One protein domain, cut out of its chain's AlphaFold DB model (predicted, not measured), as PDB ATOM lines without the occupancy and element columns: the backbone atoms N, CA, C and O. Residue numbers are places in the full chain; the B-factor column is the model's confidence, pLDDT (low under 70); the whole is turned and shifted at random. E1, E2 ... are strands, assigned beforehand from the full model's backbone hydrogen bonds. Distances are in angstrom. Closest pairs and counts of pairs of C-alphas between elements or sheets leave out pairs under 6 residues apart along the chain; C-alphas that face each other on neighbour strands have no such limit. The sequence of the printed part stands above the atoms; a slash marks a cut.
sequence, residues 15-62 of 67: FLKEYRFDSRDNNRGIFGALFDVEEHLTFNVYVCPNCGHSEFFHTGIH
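This is residues 15 to 62 of the 67 residues of the protein "Nucleic-acid-binding protein with Zn-ribbon domain DUF2082" of Paenibacillus cellulosilyticus (UniProt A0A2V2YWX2). One strongly twisted, three-stranded antiparallel sheet makes a long, narrow body, and at one end of it a wide loop, residues 25 to 37, sticks out. The strands E1, E2 and E3 lie side by side in chain order, with a smaller turn between E2 and E3 at the other end. The printed part has 48 residues, with three named strands and no named helix, and its class is all strand. It is loose, with a radius of gyration of the C-alphas of 12.4 A, and elongated, spanning 35 by 22 by 16 A.

E1, residues 15 to 22, and E2, residues 40 to 47, are antiparallel neighbours and a hairpin, with 157 degrees between their directions. The C-alphas of Phe 15 and Tyr 46 face each other at 4.4 A. N 19 and O 43, 2.8 A apart, and N 45 and O 17, 2.8 A apart, are within hydrogen-bond range. E2 and E3, residues 54 to 61, are also antiparallel neighbours and a hairpin, at 153 degrees. The C-alphas of Phe 43 and His 58 face each other at 4.4 A, and N 44 and O 57 are within hydrogen-bond range at 2.8 A. The three strands form a meander, each the antiparallel neighbour of the one before; E1 and E3 are edge strands and E2 is the inner strand.

E1 begins at C-alpha 15 (45.628, 15.989, -32.992) and is 20.9 A long from first to last C-alpha. E2 begins at C-alpha 40 (43.171, 13.475, -12.639) and is 22.4 A long. E3 is 20.8 A long and ends at C-alpha 61 (43.987, 8.560, -14.744).

The two C-alphas farthest apart, those of Val 37 and Asn 50, are 35.9 A from each other. The printed part has no cut. The link from E1 to E2, 17 residues, is long, and residues 25 to 37 in it stand free; the link from E2 to E3, 6 residues, is short. The mean pLDDT of the printed part is 74.9, and residues 22 to 40 and 61 to 62 are under 70.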
ATOM      1  N   PHE A  15      45.317  15.800 -34.406       95.12
ATOM      2  CA  PHE A  15      45.628  15.989 -32.992       95.12
ATOM      3  C   PHE A  15      45.801  17.478 -32.685       95.12
ATOM      4  O   PHE A  15      46.568  18.167 -33.358       95.12
ATOM      5  N   LEU A  16      45.113  17.961 -31.651       94.62
ATOM      6  CA  LEU A  16      45.237  19.335 -31.179       94.62
ATOM      7  C   LEU A  16      46.147  19.419 -29.954       94.62
ATOM      8  O   LEU A  16      47.130  20.157 -29.964       94.62
ATOM      9  N   LYS A  17      45.781  18.720 -28.875       92.25
ATOM     10  CA  LYS A  17      46.508  18.753 -27.601       92.25
ATOM     11  C   LYS A  17      46.061  17.643 -26.659       92.25
ATOM     12  O   LYS A  17      44.955  17.122 -26.776       92.25
ATOM     13  N   GLU A  18      46.885  17.387 -25.655       90.56
ATOM     14  CA  GLU A  18      46.456  16.728 -24.426       90.56
ATOM     15  C   GLU A  18      45.781  17.765 -23.504       90.56
ATOM     16  O   GLU A  18      46.273  18.885 -23.341       90.56
ATOM     17  N   TYR A  19      44.637  17.418 -22.920       86.00
ATOM     18  CA  TYR A  19      43.913  18.214 -21.936       86.00
ATOM     19  C   TYR A  19      43.835  17.459 -20.610       86.00
ATOM     20  O   TYR A  19      43.388  16.313 -20.568       86.00
ATOM     21  N   ARG A  20      44.254  18.119 -19.529       81.12
ATOM     22  CA  ARG A  20      44.232  17.583 -18.165       81.12
ATOM     23  C   ARG A  20      43.145  18.292 -17.370       81.12
ATOM     24  O   ARG A  20      43.140  19.520 -17.298       81.12
ATOM     25  N   PHE A  21      42.221  17.519 -16.815       74.12
ATOM     26  CA  PHE A  21      41.235  18.011 -15.864       74.12
ATOM     27  C   PHE A  21      41.818  17.894 -14.457       74.12
ATOM     28  O   PHE A  21      41.817  16.812 -13.876       74.12
ATOM     29  N   ASP A  22      42.282  19.019 -13.916       66.25
ATOM     30  CA  ASP A  22      42.664  19.127 -12.509       66.25
ATOM     31  C   ASP A  22      41.438  19.596 -11.710       66.25
ATOM     32  O   ASP A  22      41.014  20.752 -11.812       66.25
ATOM     33  N   SER A  23      40.835  18.703 -10.921       57.81
ATOM     34  CA  SER A  23      39.639  18.995 -10.119       57.81
ATOM     35  C   SER A  23      39.973  19.821  -8.871       57.81
ATOM     36  O   SER A  23      39.753  19.383  -7.747       57.81
ATOM     37  N   ARG A  24      40.536  21.024  -9.031       53.66
ATOM     38  CA  ARG A  24      40.809  21.916  -7.888       53.66
ATOM     39  C   ARG A  24      39.682  22.876  -7.545       53.66
ATOM     40  O   ARG A  24      39.744  23.449  -6.464       53.66
ATOM     41  N   ASP A  25      38.669  23.046  -8.395       47.25
ATOM     42  CA  ASP A  25      37.625  24.031  -8.116       47.25
ATOM     43  C   ASP A  25      36.206  23.578  -8.455       47.25
ATOM     44  O   ASP A  25      35.943  22.844  -9.407       47.25
ATOM     45  N   ASN A  26      35.301  24.044  -7.604       46.62
ATOM     46  CA  ASN A  26      33.951  23.585  -7.289       46.62
ATOM     47  C   ASN A  26      32.902  23.773  -8.411       46.62
ATOM     48  O   ASN A  26      31.762  24.145  -8.148       46.62
ATOM     49  N   ASN A  27      33.260  23.527  -9.672       48.44
ATOM     50  CA  ASN A  27      32.373  23.696 -10.825       48.44
ATOM     51  C   ASN A  27      32.001  22.337 -11.438       48.44
ATOM     52  O   ASN A  27      32.235  22.057 -12.615       48.44
ATOM     53  N   ARG A  28      31.423  21.465 -10.601       53.47
ATOM     54  CA  ARG A  28      30.886  20.146 -10.973       53.47
ATOM     55  C   ARG A  28      29.610  20.301 -11.812       53.47
ATOM     56  O   ARG A  28      28.514  20.023 -11.337       53.47
ATOM     57  N   GLY A  29      29.754  20.792 -13.044       57.78
ATOM     58  CA  GLY A  29      28.676  20.873 -14.035       57.78
ATOM     59  C   GLY A  29      28.107  19.494 -14.404       57.78
ATOM     60  O   GLY A  29      28.239  18.532 -13.662       57.78
ATOM     61  N   ILE A  30      27.505  19.366 -15.588       54.41
ATOM     62  CA  ILE A  30      26.784  18.165 -16.088       54.41
ATOM     63  C   ILE A  30      27.576  16.833 -16.019       54.41
ATOM     64  O   ILE A  30      27.002  15.760 -16.162       54.41
ATOM     65  N   PHE A  31      28.885  16.895 -15.774       53.69
ATOM     66  CA  PHE A  31      29.789  15.759 -15.599       53.69
ATOM     67  C   PHE A  31      29.969  15.310 -14.132       53.69
ATOM     68  O   PHE A  31      30.509  14.240 -13.884       53.69
ATOM     69  N   GLY A  32      29.484  16.068 -13.144       53.22
ATOM     70  CA  GLY A  32      29.754  15.842 -11.718       53.22
ATOM     71  C   GLY A  32      29.291  14.497 -11.148       53.22
ATOM     72  O   GLY A  32      29.869  14.045 -10.173       53.22
ATOM     73  N   ALA A  33      28.294  13.841 -11.752       55.41
ATOM     74  CA  ALA A  33      27.742  12.579 -11.247       55.41
ATOM     75  C   ALA A  33      28.420  11.316 -11.813       55.41
ATOM     76  O   ALA A  33      28.237  10.231 -11.269       55.41
ATOM     77  N   LEU A  34      29.188  11.427 -12.905       54.88
ATOM     78  CA  LEU A  34      29.891  10.284 -13.508       54.88
ATOM     79  C   LEU A  34      31.315  10.104 -12.954       54.88
ATOM     80  O   LEU A  34      31.926   9.065 -13.185       54.88
ATOM     81  N   PHE A  35      31.841  11.100 -12.228       52.22
ATOM     82  CA  PHE A  35      33.267  11.221 -11.899       52.22
ATOM     83  C   PHE A  35      33.544  11.430 -10.400       52.22
ATOM     84  O   PHE A  35      34.468  12.154 -10.041       52.22
ATOM     85  N   ASP A  36      32.789  10.774  -9.517       51.31
ATOM     86  CA  ASP A  36      33.041  10.790  -8.062       51.31
ATOM     87  C   ASP A  36      34.334  10.046  -7.642       51.31
ATOM     88  O   ASP A  36      34.628   9.951  -6.453       51.31
ATOM     89  N   VAL A  37      35.118   9.502  -8.588       52.53
ATOM     90  CA  VAL A  37      36.214   8.566  -8.270       52.53
ATOM     91  C   VAL A  37      37.616   9.030  -8.688       52.53
ATOM     92  O   VAL A  37      38.572   8.567  -8.073       52.53
ATOM     93  N   GLU A  38      37.828   9.942  -9.647       52.22
ATOM     94  CA  GLU A  38      39.201  10.169 -10.156       52.22
ATOM     95  C   GLU A  38      39.544  11.638 -10.456       52.22
ATOM     96  O   GLU A  38      39.161  12.206 -11.474       52.22
ATOM     97  N   GLU A  39      40.349  12.236  -9.570       58.44
ATOM     98  CA  GLU A  39      40.776  13.648  -9.586       58.44
ATOM     99  C   GLU A  39      41.779  14.043 -10.694       58.44
ATOM    100  O   GLU A  39      42.290  15.160 -10.676       58.44
ATOM    101  N   HIS A  40      42.108  13.178 -11.660       67.56
ATOM    102  CA  HIS A  40      43.171  13.475 -12.639       67.56
ATOM    103  C   HIS A  40      42.899  12.841 -14.010       67.56
ATOM    104  O   HIS A  40      43.666  11.992 -14.476       67.56
ATOM    105  N   LEU A  41      41.793  13.221 -14.655       75.88
ATOM    106  CA  LEU A  41      41.461  12.730 -15.997       75.88
ATOM    107  C   LEU A  41      42.306  13.435 -17.058       75.88
ATOM    108  O   LEU A  41      42.385  14.666 -17.101       75.88
ATOM    109  N   THR A  42      42.888  12.650 -17.960       83.38
ATOM    110  CA  THR A  42      43.616  13.161 -19.125       83.38
ATOM    111  C   THR A  42      42.922  12.726 -20.412       83.38
ATOM    112  O   THR A  42      42.448  11.593 -20.529       83.38
ATOM    113  N   PHE A  43      42.836  13.639 -21.378       89.44
ATOM    114  CA  PHE A  43      42.227  13.397 -22.681       89.44
ATOM    115  C   PHE A  43      43.136  13.877 -23.807       89.44
ATOM    116  O   PHE A  43      43.636  14.998 -23.763       89.44
ATOM    117  N   ASN A  44      43.259  13.093 -24.871       93.44
ATOM    118  CA  ASN A  44      43.718  13.610 -26.154       93.44
ATOM    119  C   ASN A  44      42.542  14.252 -26.882       93.44
ATOM    120  O   ASN A  44      41.487  13.637 -27.037       93.44
ATOM    121  N   VAL A  45      42.732  15.483 -27.340       94.19
ATOM    122  CA  VAL A  45      41.739  16.229 -28.107       94.19
ATOM    123  C   VAL A  45      42.149  16.221 -29.568       94.19
ATOM    124  O   VAL A  45      43.253  16.654 -29.911       94.19
ATOM    125  N   TYR A  46      41.242  15.768 -30.423       96.56
ATOM    126  CA  TYR A  46      41.384  15.830 -31.871       96.56
ATOM    127  C   TYR A  46      40.318  16.750 -32.456       96.56
ATOM    128  O   TYR A  46      39.204  16.821 -31.937       96.56
ATOM    129  N   VAL A  47      40.646  17.445 -33.542       97.00
ATOM    130  CA  VAL A  47      39.733  18.349 -34.246       97.00
ATOM    131  C   VAL A  47      39.661  17.968 -35.716       97.00
ATOM    132  O   VAL A  47      40.684  17.780 -36.373       97.00
ATOM    133  N   CYS A  48      38.442  17.900 -36.245       97.50
ATOM    134  CA  CYS A  48      38.203  17.761 -37.672       97.50
ATOM    135  C   CYS A  48      38.388  19.125 -38.358       97.50
ATOM    136  O   CYS A  48      37.574  20.024 -38.121       97.50
ATOM    137  N   PRO A  49      39.371  19.307 -39.256       96.31
ATOM    138  CA  PRO A  49      39.539  20.562 -39.985       96.31
ATOM    139  C   PRO A  49      38.398  20.814 -40.982       96.31
ATOM    140  O   PRO A  49      38.147  21.957 -41.347       96.31
ATOM    141  N   ASN A  50      37.682  19.764 -41.402       97.12
ATOM    142  CA  ASN A  50      36.586  19.874 -42.363       97.12
ATOM    143  C   ASN A  50      35.302  20.458 -41.742       97.12
ATOM    144  O   ASN A  50      34.623  21.265 -42.368       97.12
ATOM    145  N   CYS A  51      34.947  20.062 -40.512       97.44
ATOM    146  CA  CYS A  51      33.678  20.468 -39.888       97.44
ATOM    147  C   CYS A  51      33.808  21.139 -38.509       97.44
ATOM    148  O   CYS A  51      32.793  21.503 -37.912       97.44
ATOM    149  N   GLY A  52      35.026  21.274 -37.977       96.00
ATOM    150  CA  GLY A  52      35.302  21.864 -36.664       96.00
ATOM    151  C   GLY A  52      34.877  21.008 -35.465       96.00
ATOM    152  O   GLY A  52      34.975  21.462 -34.326       96.00
ATOM    153  N   HIS A  53      34.386  19.783 -35.684       97.50
ATOM    154  CA  HIS A  53      34.017  18.880 -34.594       97.50
ATOM    155  C   HIS A  53      35.258  18.470 -33.794       97.50
ATOM    156  O   HIS A  53      36.303  18.186 -34.376       97.50
ATOM    157  N   SER A  54      35.143  18.479 -32.467       95.44
ATOM    158  CA  SER A  54      36.221  18.111 -31.551       95.44
ATOM    159  C   SER A  54      35.842  16.845 -30.801       95.44
ATOM    160  O   SER A  54      34.736  16.759 -30.268       95.44
ATOM    161  N   GLU A  55      36.763  15.894 -30.733       95.12
ATOM    162  CA  GLU A  55      36.564  14.597 -30.091       95.12
ATOM    163  C   GLU A  55      37.618  14.395 -28.998       95.12
ATOM    164  O   GLU A  55      38.791  14.745 -29.170       95.12
ATOM    165  N   PHE A  56      37.181  13.865 -27.854       92.56
ATOM    166  CA  PHE A  56      37.989  13.698 -26.648       92.56
ATOM    167  C   PHE A  56      38.184  12.207 -26.377       92.56
ATOM    168  O   PHE A  56      37.217  11.478 -26.163       92.56
ATOM    169  N   PHE A  57      39.437  11.768 -26.337       90.44
ATOM    170  CA  PHE A  57      39.813  10.376 -26.103       90.44
ATOM    171  C   PHE A  57      40.491  10.270 -24.747       90.44
ATOM    172  O   PHE A  57      41.554  10.851 -24.546       90.44
ATOM    173  N   HIS A  58      39.873   9.554 -23.811       86.81
ATOM    174  CA  HIS A  58      40.425   9.352 -22.474       86.81
ATOM    175  C   HIS A  58      41.752   8.583 -22.555       86.81
ATOM    176  O   HIS A  58      41.791   7.472 -23.081       86.81
ATOM    177  N   THR A  59      42.834   9.173 -22.043       83.75
ATOM    178  CA  THR A  59      44.181   8.576 -22.064       83.75
ATOM    179  C   THR A  59      44.589   7.954 -20.733       83.75
ATOM    180  O   THR A  59      45.600   7.258 -20.675       83.75
ATOM    181  N   GLY A  60      43.790   8.138 -19.681       71.00
ATOM    182  CA  GLY A  60      43.973   7.490 -18.389       71.00
ATOM    183  C   GLY A  60      43.817   8.441 -17.209       71.00
ATOM    184  O   GLY A  60      43.576   9.642 -17.360       71.00
ATOM    185  N   ILE A  61      44.006   7.860 -16.024       62.69
ATOM    186  CA  ILE A  61      43.987   8.560 -14.744       62.69
ATOM    187  C   ILE A  61      45.409   8.650 -14.220       62.69
ATOM    188  O   ILE A  61      46.086   7.631 -14.047       62.69
ATOM    189  N   HIS A  62      45.870   9.867 -13.947       54.00
ATOM    190  CA  HIS A  62      47.165  10.062 -13.312       54.00
ATOM    191  C   HIS A  62      47.047   9.670 -11.832       54.00
ATOM    192  O   HIS A  62      46.698  10.484 -10.979       54.00
TER     193      HIS A  62